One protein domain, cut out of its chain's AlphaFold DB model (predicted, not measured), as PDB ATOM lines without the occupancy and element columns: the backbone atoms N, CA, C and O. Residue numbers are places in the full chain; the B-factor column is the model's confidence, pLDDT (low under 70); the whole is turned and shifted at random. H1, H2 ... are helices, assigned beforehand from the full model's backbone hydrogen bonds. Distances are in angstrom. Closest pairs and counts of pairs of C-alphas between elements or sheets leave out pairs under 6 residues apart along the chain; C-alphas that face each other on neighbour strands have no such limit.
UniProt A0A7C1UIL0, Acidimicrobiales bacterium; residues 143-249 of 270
ATOM      1  N   SER A 143     228.666 286.279 241.959       93.69
ATOM      2  CA  SER A 143     229.128 285.820 240.645       93.69
ATOM      3  C   SER A 143     230.651 285.810 240.528       93.69
ATOM      4  O   SER A 143     231.207 284.838 240.030       93.69
ATOM      5  N   LEU A 144     231.336 286.836 241.041       93.19
ATOM      6  CA  LEU A 144     232.799 286.909 241.015       93.19
ATOM      7  C   LEU A 144     233.437 285.849 241.923       93.19
ATOM      8  O   LEU A 144     234.417 285.212 241.543       93.19
ATOM      9  N   ARG A 145     232.857 285.607 243.106       94.81
ATOM     10  CA  ARG A 145     233.295 284.533 244.013       94.81
ATOM     11  C   ARG A 145     233.096 283.153 243.393       94.81
ATOM     12  O   ARG A 145     234.005 282.329 243.449       94.81
ATOM     13  N   ALA A 146     231.932 282.916 242.787       95.44
ATOM     14  CA  ALA A 146     231.645 281.676 242.076       95.44
ATOM     15  C   ALA A 146     232.603 281.487 240.892       95.44
ATOM     16  O   ALA A 146     233.181 280.416 240.747       95.44
ATOM     17  N   GLY A 147     232.847 282.538 240.105       95.69
ATOM     18  CA  GLY A 147     233.809 282.527 239.005       95.69
ATOM     19  C   GLY A 147     235.226 282.178 239.461       95.69
ATOM     20  O   GLY A 147     235.877 281.326 238.851       95.69
ATOM     21  N   ALA A 148     235.683 282.763 240.571       94.62
ATOM     22  CA  ALA A 148     236.972 282.435 241.170       94.62
ATOM     23  C   ALA A 148     237.036 280.974 241.641       94.62
ATOM     24  O   ALA A 148     237.988 280.269 241.312       94.62
ATOM     25  N   LEU A 149     236.005 280.497 242.345       95.88
ATOM     26  CA  LEU A 149     235.934 279.114 242.817       95.88
ATOM     27  C   LEU A 149     235.936 278.113 241.655       95.88
ATOM     28  O   LEU A 149     236.731 277.178 241.668       95.88
ATOM     29  N   ILE A 150     235.098 278.336 240.639       96.81
ATOM     30  CA  ILE A 150     235.037 277.510 239.426       96.81
ATOM     31  C   ILE A 150     236.410 277.470 238.760       96.81
ATOM     32  O   ILE A 150     236.904 276.391 238.460       96.81
ATOM     33  N   THR A 151     237.061 278.627 238.603       96.38
ATOM     34  CA  THR A 151     238.400 278.700 238.003       96.38
ATOM     35  C   THR A 151     239.394 277.818 238.757       96.38
ATOM     36  O   THR A 151     240.061 276.991 238.142       96.38
ATOM     37  N   ILE A 152     239.471 277.951 240.086       94.69
ATOM     38  CA  ILE A 152     240.405 277.168 240.906       94.69
ATOM     39  C   ILE A 152     240.088 275.670 240.839       94.69
ATOM     40  O   ILE A 152     240.997 274.873 240.619       94.69
ATOM     41  N   LEU A 153     238.817 275.279 240.974       96.50
ATOM     42  CA  LEU A 153     238.417 273.871 240.912       96.50
ATOM     43  C   LEU A 153     238.728 273.250 239.549       96.50
ATOM     44  O   LEU A 153     239.276 272.152 239.494       96.50
ATOM     45  N   THR A 154     238.434 273.956 238.456       96.50
ATOM     46  CA  THR A 154     238.753 273.496 237.102       96.50
ATOM     47  C   THR A 154     240.258 273.340 236.914       96.50
ATOM     48  O   THR A 154     240.697 272.311 236.408       96.50
ATOM     49  N   VAL A 155     241.063 274.309 237.360       95.69
ATOM     50  CA  VAL A 155     242.529 274.237 237.268       95.69
ATOM     51  C   VAL A 155     243.090 273.048 238.046       95.69
ATOM     52  O   VAL A 155     243.900 272.298 237.508       95.69
ATOM     53  N   VAL A 156     242.635 272.840 239.283       94.88
ATOM     54  CA  VAL A 156     243.084 271.716 240.116       94.88
ATOM     55  C   VAL A 156     242.673 270.381 239.497       94.88
ATOM     56  O   VAL A 156     243.506 269.484 239.382       94.88
ATOM     57  N   ALA A 157     241.418 270.248 239.062       94.94
ATOM     58  CA  ALA A 157     240.911 269.016 238.464       94.94
ATOM     59  C   ALA A 157     241.656 268.665 237.170       94.94
ATOM     60  O   ALA A 157     242.085 267.524 236.988       94.94
ATOM     61  N   LEU A 158     241.861 269.643 236.284       94.56
ATOM     62  CA  LEU A 158     242.595 269.437 235.039       94.56
ATOM     63  C   LEU A 158     244.078 269.165 235.279       94.56
ATOM     64  O   LEU A 158     244.620 268.274 234.639       94.56
ATOM     65  N   GLY A 159     244.725 269.862 236.216       93.25
ATOM     66  CA  GLY A 159     246.121 269.604 236.576       93.25
ATOM     67  C   GLY A 159     246.324 268.204 237.166       93.25
ATOM     68  O   GLY A 159     247.248 267.491 236.770       93.25
ATOM     69  N   ALA A 160     245.419 267.759 238.041       92.31
ATOM     70  CA  ALA A 160     245.420 266.392 238.558       92.31
ATOM     71  C   ALA A 160     245.212 265.368 237.431       92.31
ATOM     72  O   ALA A 160     245.970 264.406 237.322       92.31
ATOM     73  N   THR A 161     244.244 265.612 236.543       92.38
ATOM     74  CA  THR A 161     243.943 264.718 235.412       92.38
ATOM     75  C   THR A 161     245.108 264.650 234.425       92.38
ATOM     76  O   THR A 161     245.471 263.561 233.992       92.38
ATOM     77  N   ALA A 162     245.743 265.783 234.117       91.00
ATOM     78  CA  ALA A 162     246.935 265.853 233.275       91.00
ATOM     79  C   ALA A 162     248.083 265.038 233.874       91.00
ATOM     80  O   ALA A 162     248.746 264.300 233.157       91.00
ATOM     81  N   THR A 163     248.261 265.105 235.197       90.19
ATOM     82  CA  THR A 163     249.278 264.319 235.907       90.19
ATOM     83  C   THR A 163     249.009 262.829 235.786       90.19
ATOM     84  O   THR A 163     249.906 262.084 235.421       90.19
ATOM     85  N   VAL A 164     247.772 262.391 236.046       90.50
ATOM     86  CA  VAL A 164     247.386 260.979 235.904       90.50
ATOM     87  C   VAL A 164     247.559 260.514 234.458       90.50
ATOM     88  O   VAL A 164     248.026 259.403 234.227       90.50
ATOM     89  N   SER A 165     247.250 261.373 233.483       87.56
ATOM     90  CA  SER A 165     247.388 261.053 232.062       87.56
ATOM     91  C   SER A 165     248.830 260.768 231.630       87.56
ATOM     92  O   SER A 165     248.995 260.096 230.624       87.56
ATOM     93  N   LEU A 166     249.851 261.229 232.370       86.75
ATOM     94  CA  LEU A 166     251.261 260.902 232.094       86.75
ATOM     95  C   LEU A 166     251.633 259.462 232.493       86.75
ATOM     96  O   LEU A 166     252.671 258.957 232.076       86.75
ATOM     97  N   PHE A 167     250.818 258.811 233.331       86.94
ATOM     98  CA  PHE A 167     251.088 257.473 233.874       86.94
ATOM     99  C   PHE A 167     250.134 256.396 233.350       86.94
ATOM    100  O   PHE A 167     250.324 255.217 233.643       86.94
ATOM    101  N   VAL A 168     249.091 256.780 232.614       86.38
ATOM    102  CA  VAL A 168     248.063 255.866 232.109       86.38
ATOM    103  C   VAL A 168     248.108 255.862 230.586       86.38
ATOM    104  O   VAL A 168     248.127 256.913 229.961       86.38
ATOM    105  N   GLU A 169     248.057 254.679 229.972       80.75
ATOM    106  CA  GLU A 169     248.106 254.525 228.504       80.75
ATOM    107  C   GLU A 169     246.909 255.163 227.774       80.75
ATOM    108  O   GLU A 169     246.948 255.412 226.568       80.75
ATOM    109  N   ARG A 170     245.820 255.416 228.502       82.50
ATOM    110  CA  ARG A 170     244.606 256.054 227.995       82.50
ATOM    111  C   ARG A 170     244.717 257.574 228.091       82.50
ATOM    112  O   ARG A 170     244.899 258.116 229.176       82.50
ATOM    113  N   SER A 171     244.434 258.261 226.985       81.56
ATOM    114  CA  SER A 171     244.241 259.713 226.953       81.56
ATOM    115  C   SER A 171     243.017 260.117 227.785       81.56
ATOM    116  O   SER A 171     241.873 259.897 227.370       81.56
ATOM    117  N   LEU A 172     243.244 260.696 228.966       86.69
ATOM    118  CA  LEU A 172     242.170 261.235 229.812       86.69
ATOM    119  C   LEU A 172     241.750 262.644 229.385       86.69
ATOM    120  O   LEU A 172     240.606 263.040 229.605       86.69
ATOM    121  N   LEU A 173     242.668 263.393 228.772       89.44
ATOM    122  CA  LEU A 173     242.417 264.731 228.252       89.44
ATOM    123  C   LEU A 173     242.450 264.711 226.719       89.44
ATOM    124  O   LEU A 173     243.370 264.125 226.153       89.44
ATOM    125  N   PRO A 174     241.513 265.389 226.029       87.62
ATOM    126  CA  PRO A 174     241.436 265.362 224.566       87.62
ATOM    127  C   PRO A 174     242.707 265.826 223.839       87.62
ATOM    128  O   PRO A 174     242.933 265.439 222.698       87.62
ATOM    129  N   TRP A 175     243.525 266.667 224.481       88.50
ATOM    130  CA  TRP A 175     244.758 267.229 223.917       88.50
ATOM    131  C   TRP A 175     246.043 266.518 224.380       88.50
ATOM    132  O   TRP A 175     247.126 266.908 223.954       88.50
ATOM    133  N   MET A 176     245.958 265.497 225.245       85.06
ATOM    134  CA  MET A 176     247.107 264.704 225.712       85.06
ATOM    135  C   MET A 176     246.905 263.232 225.335       85.06
ATOM    136  O   MET A 176     245.963 262.598 225.801       85.06
ATOM    137  N   GLY A 177     247.782 262.678 224.495       81.06
ATOM    138  CA  GLY A 177     247.691 261.273 224.071       81.06
ATOM    139  C   GLY A 177     248.791 260.818 223.113       81.06
ATOM    140  O   GLY A 177     248.587 259.897 222.326       81.06
ATOM    141  N   SER A 178     249.943 261.494 223.112       70.50
ATOM    142  CA  SER A 178     250.968 261.337 222.076       70.50
ATOM    143  C   SER A 178     251.956 260.184 222.305       70.50
ATOM    144  O   SER A 178     252.932 260.103 221.560       70.50
ATOM    145  N   ARG A 179     251.744 259.298 223.298       74.31
ATOM    146  CA  ARG A 179     252.616 258.153 223.691       74.31
ATOM    147  C   ARG A 179     254.081 258.505 223.991       74.31
ATOM    148  O   ARG A 179     254.874 257.645 224.358       74.31
ATOM    149  N   SER A 180     254.453 259.759 223.801       85.44
ATOM    150  CA  SER A 180     255.785 260.314 223.930       85.44
ATOM    151  C   SER A 180     255.723 261.417 224.971       85.44
ATOM    152  O   SER A 180     254.807 262.242 224.980       85.44
ATOM    153  N   LEU A 181     256.721 261.420 225.849       85.31
ATOM    154  CA  LEU A 181     256.730 262.258 227.042       85.31
ATOM    155  C   LEU A 181     256.841 263.751 226.706       85.31
ATOM    156  O   LEU A 181     256.169 264.574 227.317       85.31
ATOM    157  N   VAL A 182     257.658 264.118 225.712       90.12
ATOM    158  CA  VAL A 182     257.899 265.533 225.380       90.12
ATOM    159  C   VAL A 182     256.624 266.240 224.904       90.12
ATOM    160  O   VAL A 182     256.286 267.268 225.491       90.12
ATOM    161  N   PRO A 183     255.870 265.733 223.907       89.00
ATOM    162  CA  PRO A 183     254.658 266.422 223.484       89.00
ATOM    163  C   PRO A 183     253.563 266.383 224.557       89.00
ATOM    164  O   PRO A 183     252.842 267.366 224.694       89.00
ATOM    165  N   GLU A 184     253.478 265.337 225.387       89.00
ATOM    166  CA  GLU A 184     252.542 265.320 226.522       89.00
ATOM    167  C   GLU A 184     252.839 266.424 227.539       89.00
ATOM    168  O   GLU A 184     251.917 267.121 227.965       89.00
ATOM    169  N   LEU A 185     254.113 266.654 227.876       89.88
ATOM    170  CA  LEU A 185     254.505 267.769 228.740       89.88
ATOM    171  C   LEU A 185     254.190 269.127 228.105       89.88
ATOM    172  O   LEU A 185     253.686 270.020 228.786       89.88
ATOM    173  N   VAL A 186     254.452 269.287 226.805       91.88
ATOM    174  CA  VAL A 186     254.175 270.537 226.080       91.88
ATOM    175  C   VAL A 186     252.674 270.826 226.038       91.88
ATOM    176  O   VAL A 186     252.261 271.933 226.378       91.88
ATOM    177  N   PHE A 187     251.844 269.847 225.671       91.06
ATOM    178  CA  PHE A 187     250.390 270.018 225.623       91.06
ATOM    179  C   PHE A 187     249.775 270.174 227.018       91.06
ATOM    180  O   PHE A 187     248.847 270.969 227.190       91.06
ATOM    181  N   GLY A 188     250.316 269.487 228.027       90.81
ATOM    182  CA  GLY A 188     249.946 269.685 229.427       90.81
ATOM    183  C   GLY A 188     250.222 271.117 229.895       90.81
ATOM    184  O   GLY A 188     249.324 271.780 230.417       90.81
ATOM    185  N   LEU A 189     251.429 271.633 229.634       90.94
ATOM    186  CA  LEU A 189     251.809 273.009 229.963       90.94
ATOM    187  C   LEU A 189     250.980 274.039 229.182       90.94
ATOM    188  O   LEU A 189     250.532 275.030 229.755       90.94
ATOM    189  N   ALA A 190     250.724 273.799 227.894       93.62
ATOM    190  CA  ALA A 190     249.870 274.664 227.086       93.62
ATOM    191  C   ALA A 190     248.449 274.741 227.670       93.62
ATOM    192  O   ALA A 190     247.913 275.838 227.841       93.62
ATOM    193  N   GLY A 191     247.867 273.604 228.064       92.69
ATOM    194  CA  GLY A 191     246.582 273.555 228.765       92.69
ATOM    195  C   GLY A 191     246.601 274.325 230.091       92.69
ATOM    196  O   GLY A 191     245.672 275.085 230.373       92.69
ATOM    197  N   ALA A 192     247.691 274.210 230.859       91.88
ATOM    198  CA  ALA A 192     247.907 274.937 232.112       91.88
ATOM    199  C   ALA A 192     248.029 276.465 231.940       91.88
ATOM    200  O   ALA A 192     247.949 277.195 232.923       91.88
ATOM    201  N   VAL A 193     248.184 276.972 230.713       94.19
ATOM    202  CA  VAL A 193     248.229 278.413 230.419       94.19
ATOM    203  C   VAL A 193     246.943 278.882 229.737       94.19
ATOM    204  O   VAL A 193     246.313 279.837 230.192       94.19
ATOM    205  N   VAL A 194     246.509 278.194 228.678       95.69
ATOM    206  CA  VAL A 194     245.368 278.601 227.841       95.69
ATOM    207  C   VAL A 194     244.044 278.526 228.600       95.69
ATOM    208  O   VAL A 194     243.219 279.436 228.497       95.69
ATOM    209  N   ILE A 195     243.833 277.471 229.391       95.69
ATOM    210  CA  ILE A 195     242.560 277.269 230.093       95.69
ATOM    211  C   ILE A 195     242.361 278.327 231.188       95.69
ATOM    212  O   ILE A 195     241.315 278.984 231.184       95.69
ATOM    213  N   PRO A 196     243.336 278.592 232.082       95.81
ATOM    214  CA  PRO A 196     243.173 279.660 233.061       95.81
ATOM    215  C   PRO A 196     243.108 281.061 232.445       95.81
ATOM    216  O   PRO A 196     242.405 281.915 232.985       95.81
ATOM    217  N   LEU A 197     243.775 281.303 231.308       96.19
ATOM    218  CA  LEU A 197     243.619 282.545 230.543       96.19
ATOM    219  C   LEU A 197     242.153 282.770 230.150       96.19
ATOM    220  O   LEU A 197     241.589 283.828 230.437       96.19
ATOM    221  N   ALA A 198     241.520 281.765 229.541       96.81
ATOM    222  CA  ALA A 198     240.123 281.841 229.127       96.81
ATOM    223  C   ALA A 198     239.182 282.031 230.329       96.81
ATOM    224  O   ALA A 198     238.355 282.945 230.333       96.81
ATOM    225  N   LEU A 199     239.341 281.222 231.381       96.31
ATOM    226  CA  LEU A 199     238.517 281.312 232.592       96.31
ATOM    227  C   LEU A 199     238.667 282.671 233.291       96.31
ATOM    228  O   LEU A 199     237.667 283.272 233.682       96.31
ATOM    229  N   GLY A 200     239.890 283.197 233.387       94.75
ATOM    230  CA  GLY A 200     240.167 284.515 233.957       94.75
ATOM    231  C   GLY A 200     239.484 285.646 233.185       94.75
ATOM    232  O   GLY A 200     238.833 286.508 233.773       94.75
ATOM    233  N   VAL A 201     239.554 285.628 231.853       95.69
ATOM    234  CA  VAL A 201     238.916 286.655 231.012       95.69
ATOM    235  C   VAL A 201     237.386 286.596 231.092       95.69
ATOM    236  O   VAL A 201     236.727 287.644 231.104       95.69
ATOM    237  N   LEU A 202     236.816 285.392 231.156       95.88
ATOM    238  CA  LEU A 202     235.370 285.177 231.107       95.88
ATOM    239  C   LEU A 202     234.692 285.364 232.469       95.88
ATOM    240  O   LEU A 202     233.672 286.049 232.551       95.88
ATOM    241  N   LEU A 203     235.255 284.787 233.533       95.69
ATOM    242  CA  LEU A 203     234.581 284.649 234.829       95.69
ATOM    243  C   LEU A 203     234.935 285.749 235.841       95.69
ATOM    244  O   LEU A 203     234.222 285.907 236.829       95.69
ATOM    245  N   TRP A 204     235.998 286.530 235.609       95.06
ATOM    246  CA  TRP A 204     236.514 287.499 236.589       95.06
ATOM    247  C   TRP A 204     236.228 288.961 236.235       95.06
ATOM    248  O   TRP A 204     237.015 289.850 236.552       95.06
ATOM    249  N   ARG A 205     235.114 289.267 235.564       92.06
ATOM    250  CA  ARG A 205     234.724 290.674 235.348       92.06
ATOM    251  C   ARG A 205     234.418 291.347 236.705       92.06
ATOM    252  O   ARG A 205     233.667 290.761 237.480       92.06
ATOM    253  N   PRO A 206     234.944 292.558 236.994       88.38
ATOM    254  CA  PRO A 206     235.754 293.434 236.129       88.38
ATOM    255  C   PRO A 206     237.281 293.182 236.167       88.38
ATOM    256  O   PRO A 206     237.987 293.554 235.235       88.38
ATOM    257  N   ILE A 207     237.798 292.509 237.191       93.12
ATOM    258  CA  ILE A 207     239.232 292.273 237.456       93.12
ATOM    259  C   ILE A 207     239.848 291.080 236.688       93.12
ATOM    260  O   ILE A 207     240.517 290.217 237.263       93.12
ATOM    261  N   ARG A 208     239.671 291.038 235.362       95.00
ATOM    262  CA  ARG A 208     240.102 289.904 234.511       95.00
ATOM    263  C   ARG A 208     241.581 289.553 234.658       95.00
ATOM    264  O   ARG A 208     241.933 288.377 234.721       95.00
ATOM    265  N   THR A 209     242.443 290.564 234.741       94.75
ATOM    266  CA  THR A 209     243.894 290.370 234.847       94.75
ATOM    267  C   THR A 209     244.274 289.607 236.114       94.75
ATOM    268  O   THR A 209     245.152 288.752 236.062       94.75
ATOM    269  N   ALA A 210     243.577 289.845 237.234       94.25
ATOM    270  CA  ALA A 210     243.806 289.095 238.468       94.25
ATOM    271  C   ALA A 210     243.420 287.622 238.292       94.25
ATOM    272  O   ALA A 210     244.169 286.747 238.710       94.25
ATOM    273  N   GLY A 211     242.297 287.347 237.622       95.12
ATOM    274  CA  GLY A 211     241.851 285.981 237.344       95.12
ATOM    275  C   GLY A 211     242.810 285.199 236.461       95.12
ATOM    276  O   GLY A 211     243.120 284.048 236.760       95.12
ATOM    277  N   VAL A 212     243.331 285.843 235.414       96.62
ATOM    278  CA  VAL A 212     244.357 285.258 234.539       96.62
ATOM    279  C   VAL A 212     245.607 284.901 235.338       96.62
ATOM    280  O   VAL A 212     246.055 283.758 235.294       96.62
ATOM    281  N   ILE A 213     246.155 285.856 236.096       96.06
ATOM    282  CA  ILE A 213     247.379 285.635 236.875       96.06
ATOM    283  C   ILE A 213     247.151 284.543 237.921       96.06
ATOM    284  O   ILE A 213     247.965 283.630 238.026       96.06
ATOM    285  N   ALA A 214     246.040 284.600 238.661       94.69
ATOM    286  CA  ALA A 214     245.711 283.623 239.694       94.69
ATOM    287  C   ALA A 214     245.574 282.215 239.113       94.69
ATOM    288  O   ALA A 214     246.140 281.270 239.655       94.69
ATOM    289  N   GLY A 215     244.847 282.079 238.005       96.00
ATOM    290  CA  GLY A 215     244.615 280.798 237.361       96.00
ATOM    291  C   GLY A 215     245.893 280.189 236.777       96.00
ATOM    292  O   GLY A 215     246.165 279.016 237.021       96.00
ATOM    293  N   VAL A 216     246.695 280.976 236.050       95.62
ATOM    294  CA  VAL A 216     247.967 280.501 235.472       95.62
ATOM    295  C   VAL A 216     248.960 280.153 236.580       95.62
ATOM    296  O   VAL A 216     249.565 279.084 236.546       95.62
ATOM    297  N   ALA A 217     249.095 281.009 237.599       93.19
ATOM    298  CA  ALA A 217     249.965 280.729 238.737       93.19
ATOM    299  C   ALA A 217     249.523 279.460 239.478       93.19
ATOM    300  O   ALA A 217     250.362 278.620 239.781       93.19
ATOM    301  N   ALA A 218     248.220 279.278 239.722       93.62
ATOM    302  CA  ALA A 218     247.696 278.073 240.360       93.62
ATOM    303  C   ALA A 218     247.961 276.811 239.527       93.62
ATOM    304  O   ALA A 218     248.315 275.788 240.101       93.62
ATOM    305  N   ALA A 219     247.823 276.881 238.201       94.56
ATOM    306  CA  ALA A 219     248.043 275.742 237.312       94.56
ATOM    307  C   ALA A 219     249.521 275.336 237.251       94.56
ATOM    308  O   ALA A 219     249.850 274.168 237.430       94.56
ATOM    309  N   VAL A 220     250.415 276.309 237.050       91.31
ATOM    310  CA  VAL A 220     251.863 276.072 236.934       91.31
ATOM    311  C   VAL A 220     252.475 275.669 238.277       91.31
ATOM    312  O   VAL A 220     253.365 274.825 238.325       91.31
ATOM    313  N   LEU A 221     252.003 276.255 239.380       91.56
ATOM    314  CA  LEU A 221     252.532 275.981 240.717       91.56
ATOM    315  C   LEU A 221     251.799 274.845 241.435       91.56
ATOM    316  O   LEU A 221     252.145 274.561 242.579       91.56
ATOM    317  N   LEU A 222     250.817 274.185 240.809       92.56
ATOM    318  CA  LEU A 222     249.974 273.183 241.471       92.56
ATOM    319  C   LEU A 222     250.807 272.100 242.166       92.56
ATOM    320  O   LEU A 222     250.649 271.867 243.362       92.56
ATOM    321  N   HIS A 223     251.732 271.471 241.438       89.00
ATOM    322  CA  HIS A 223     252.570 270.393 241.967       89.00
ATOM    323  C   HIS A 223     253.529 270.873 243.051       89.00
ATOM    324  O   HIS A 223     253.717 270.181 244.049       89.00
ATOM    325  N   VAL A 224     254.084 272.079 242.892       90.75
ATOM    326  CA  VAL A 224     254.932 272.708 243.914       90.75
ATOM    327  C   VAL A 224     254.125 272.935 245.190       90.75
ATOM    328  O   VAL A 224     254.583 272.604 246.279       90.75
ATOM    329  N   MET A 225     252.892 273.428 245.069       89.75
ATOM    330  CA  MET A 225     252.000 273.639 246.206       89.75
ATOM    331  C   MET A 225     251.624 272.323 246.886       89.75
ATOM    332  O   MET A 225     251.675 272.257 248.111       89.75
ATOM    333  N   ILE A 226     251.307 271.267 246.130       90.25
ATOM    334  CA  ILE A 226     251.023 269.934 246.686       90.25
ATOM    335  C   ILE A 226     252.233 269.408 247.468       90.25
ATOM    336  O   ILE A 226     252.078 268.968 248.609       90.25
ATOM    337  N   LEU A 227     253.437 269.505 246.896       90.12
ATOM    338  CA  LEU A 227     254.675 269.092 247.556       90.12
ATOM    339  C   LEU A 227     254.900 269.870 248.857       90.12
ATOM    340  O   LEU A 227     255.145 269.271 249.902       90.12
ATOM    341  N   LEU A 228     254.783 271.198 248.808       88.81
ATOM    342  CA  LEU A 228     254.968 272.053 249.975       88.81
ATOM    343  C   LEU A 228     253.931 271.762 251.065       88.81
ATOM    344  O   LEU A 228     254.305 271.671 252.232       88.81
ATOM    345  N   VAL A 229     252.652 271.573 250.711       88.75
ATOM    346  CA  VAL A 229     251.606 271.159 251.662       88.75
ATOM    347  C   VAL A 229     251.968 269.818 252.303       88.75
ATOM    348  O   VAL A 229     251.846 269.686 253.519       88.75
ATOM    349  N   GLY A 230     252.444 268.846 251.520       89.00
ATOM    350  CA  GLY A 230     252.861 267.537 252.025       89.00
ATOM    351  C   GLY A 230     254.023 267.629 253.017       89.00
ATOM    352  O   GLY A 230     253.937 267.097 254.123       89.00
ATOM    353  N   VAL A 231     255.080 268.363 252.658       88.06
ATOM    354  CA  VAL A 231     256.254 268.577 253.523       88.06
ATOM    355  C   VAL A 231     255.872 269.338 254.793       88.06
ATOM    356  O   VAL A 231     256.263 268.948 255.891       88.06
ATOM    357  N   TYR A 232     255.075 270.401 254.668       85.44
ATOM    358  CA  TYR A 232     254.624 271.188 255.812       85.44
ATOM    359  C   TYR A 232     253.687 270.390 256.731       85.44
ATOM    360  O   TYR A 232     253.798 270.467 257.953       85.44
ATOM    361  N   GLY A 233     252.803 269.566 256.164       87.19
ATOM    362  CA  GLY A 233     251.951 268.648 256.918       87.19
ATOM    363  C   GLY A 233     252.760 267.601 257.685       87.19
ATOM    364  O   GLY A 233     252.487 267.358 258.859       87.19
ATOM    365  N   LEU A 234     253.797 267.033 257.060       87.12
ATOM    366  CA  LEU A 234     254.732 266.127 257.727       87.12
ATOM    367  C   LEU A 234     255.448 266.824 258.890       87.12
ATOM    368  O   LEU A 234     255.505 266.266 259.983       87.12
ATOM    369  N   TYR A 235     255.938 268.048 258.674       87.00
ATOM    370  CA  TYR A 235     256.543 268.870 259.722       87.00
ATOM    371  C   TYR A 235     255.592 269.052 260.917       87.00
ATOM    372  O   TYR A 235     255.972 268.741 262.044       87.00
ATOM    373  N   LEU A 236     254.339 269.458 260.678       86.19
ATOM    374  CA  LEU A 236     253.354 269.664 261.747       86.19
ATOM    375  C   LEU A 236     253.023 268.373 262.504       86.19
ATOM    376  O   LEU A 236     252.830 268.398 263.720       86.19
ATOM    377  N   THR A 237     252.944 267.237 261.807       88.25
ATOM    378  CA  THR A 237     252.743 265.935 262.455       88.25
ATOM    379  C   THR A 237     253.938 265.578 263.330       88.25
ATOM    380  O   THR A 237     253.744 265.175 264.474       88.25
ATOM    381  N   LEU A 238     255.164 265.772 262.837       88.00
ATOM    382  CA  LEU A 238     256.383 265.505 263.600       88.00
ATOM    383  C   LEU A 238     256.500 266.405 264.829       88.00
ATOM    384  O   LEU A 238     256.864 265.915 265.893       88.00
ATOM    385  N   GLU A 239     256.158 267.687 264.717       89.38
ATOM    386  CA  GLU A 239     256.200 268.643 265.829       89.38
ATOM    387  C   GLU A 239     255.268 268.239 266.984       89.38
ATOM    388  O   GLU A 239     255.593 268.449 268.150       89.38
ATOM    389  N   ARG A 240     254.150 267.567 266.679       89.38
ATOM    390  CA  ARG A 240     253.222 267.025 267.689       89.38
ATOM    391  C   ARG A 240     253.716 265.738 268.355       89.38
ATOM    392  O   ARG A 240     253.146 265.319 269.361       89.38
ATOM    393  N   MET A 241     254.728 265.075 267.798       90.94
ATOM    394  CA  MET A 241     255.255 263.814 268.317       90.94
ATOM    395  C   MET A 241     256.362 264.032 269.350       90.94
ATOM    396  O   MET A 241     257.096 265.016 269.328       90.94
ATOM    397  N   GLY A 242     256.553 263.047 270.231       92.00
ATOM    398  CA  GLY A 242     257.696 263.036 271.141       92.00
ATOM    399  C   GLY A 242     259.034 262.927 270.397       92.00
ATOM    400  O   GLY A 242     259.150 262.237 269.382       92.00
ATOM    401  N   ARG A 243     260.084 263.542 270.959       89.62
ATOM    402  CA  ARG A 243     261.447 263.592 270.388       89.62
ATOM    403  C   ARG A 243     261.998 262.229 269.947       89.62
ATOM    404  O   ARG A 243     262.681 262.144 268.933       89.62
ATOM    405  N   ARG A 244     261.714 261.151 270.691       88.25
ATOM    406  CA  ARG A 244     262.158 259.790 270.325       88.25
ATOM    407  C   ARG A 244     261.573 259.347 268.985       88.25
ATOM    408  O   ARG A 244     262.306 258.840 268.144       88.25
ATOM    409  N   THR A 245     260.284 259.587 268.769       87.12
ATOM    410  CA  THR A 245     259.606 259.230 267.522       87.12
ATOM    411  C   THR A 245     260.107 260.072 266.355       87.12
ATOM    412  O   THR A 245     260.344 259.525 265.284       87.12
ATOM    413  N   GLN A 246     260.373 261.365 266.572       88.25
ATOM    414  CA  GLN A 246     260.991 262.229 265.557       88.25
ATOM    415  C   GLN A 246     262.348 261.677 265.085       88.25
ATOM    416  O   GLN A 246     262.598 261.606 263.885       88.25
ATOM    417  N   ILE A 247     263.202 261.235 266.019       88.31
ATOM    418  CA  ILE A 247     264.520 260.658 265.702       88.31
ATOM    419  C   ILE A 247     264.377 259.350 264.914       88.31
ATOM    420  O   ILE A 247     265.088 259.156 263.932       88.31
ATOM    421  N   ILE A 248     263.449 258.472 265.309       89.38
ATOM    422  CA  ILE A 248     263.200 257.208 264.597       89.38
ATOM    423  C   ILE A 248     262.727 257.484 263.167       89.38
ATOM    424  O   ILE A 248     263.279 256.916 262.229       89.38
ATOM    425  N   VAL A 249     261.753 258.383 262.983       88.25
ATOM    426  CA  VAL A 249     261.258 258.744 261.645       88.25
ATOM    427  C   VAL A 249     262.386 259.326 260.792       88.25
ATOM    428  O   VAL A 249     262.562 258.899 259.654       88.25
TER     429      VAL A 249
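This is residues 143 to 249 of the 270 residues of a protein of Acidimicrobiales bacterium (UniProt A0A7C1UIL0). Three helices, H1, H2 and H3, stand side by side in an up-and-down bundle, each running against the one before it, and H4 reaches away from it as an arm, with the short H5 folding back at the arm's far end. Residues 224 to 234 of H4, and 239 to 245, stick out free. The printed part has 107 residues with five named helices, in the order H1 H2 H3 H4 H5, and no named strand: all helix. It is loose, with a radius of gyration of the C-alphas of 17.8 A, and flat, spanning 53 by 40 by 17 A.

Begin with H1, residues 143 to 165, which touches H2, residues 181 to 203, in a helical hairpin: opposite ways, a shallow tilt of 8 degrees, closest C-alphas Gly 147 and Leu 203 at 4.7 A. H3, residues 208 to 220, forms a second hairpin with H2, at 25 degrees, closest C-alphas Gly 200 and Gly 211 at 4.1 A. H3 touches H1 too, the same way at 24 degrees, closest C-alphas Val 155 and Ala 219 at 5.7 A. H4, residues 222 to 239, is about perpendicular to H1 at 89 degrees and close but not clearly touching, closest C-alphas Val 156 and Leu 222 at 7.2 A; it meets H3 only through their link and is apart from H2. H5, residues 243 to 249, is close to H4 but not clearly touching, closest C-alphas Leu 238 and Gln 246 at 6.0 A. Every O i to N i+4 pair is within hydrogen-bond range in H1, H3, H4 and H5; in H2, 18 of 19 are.

Find C-alpha 143 at (229.128, 285.820, 240.645); from there H1 runs 31.9 A. H2 runs 32.4 A, H3 18.3 A, and H4 25.5 A to C-alpha 239 at (256.200, 268.643, 265.829). H5, 10.0 A, ends at C-alpha 249, (261.258, 258.744, 261.645).

The C-alphas farthest apart, of Pro 206 and Arg 244, are 54.8 A apart. The printed part has no cut; the link H1 to H2 is long, the others tight. No printed residue is under 70 in pLDDT.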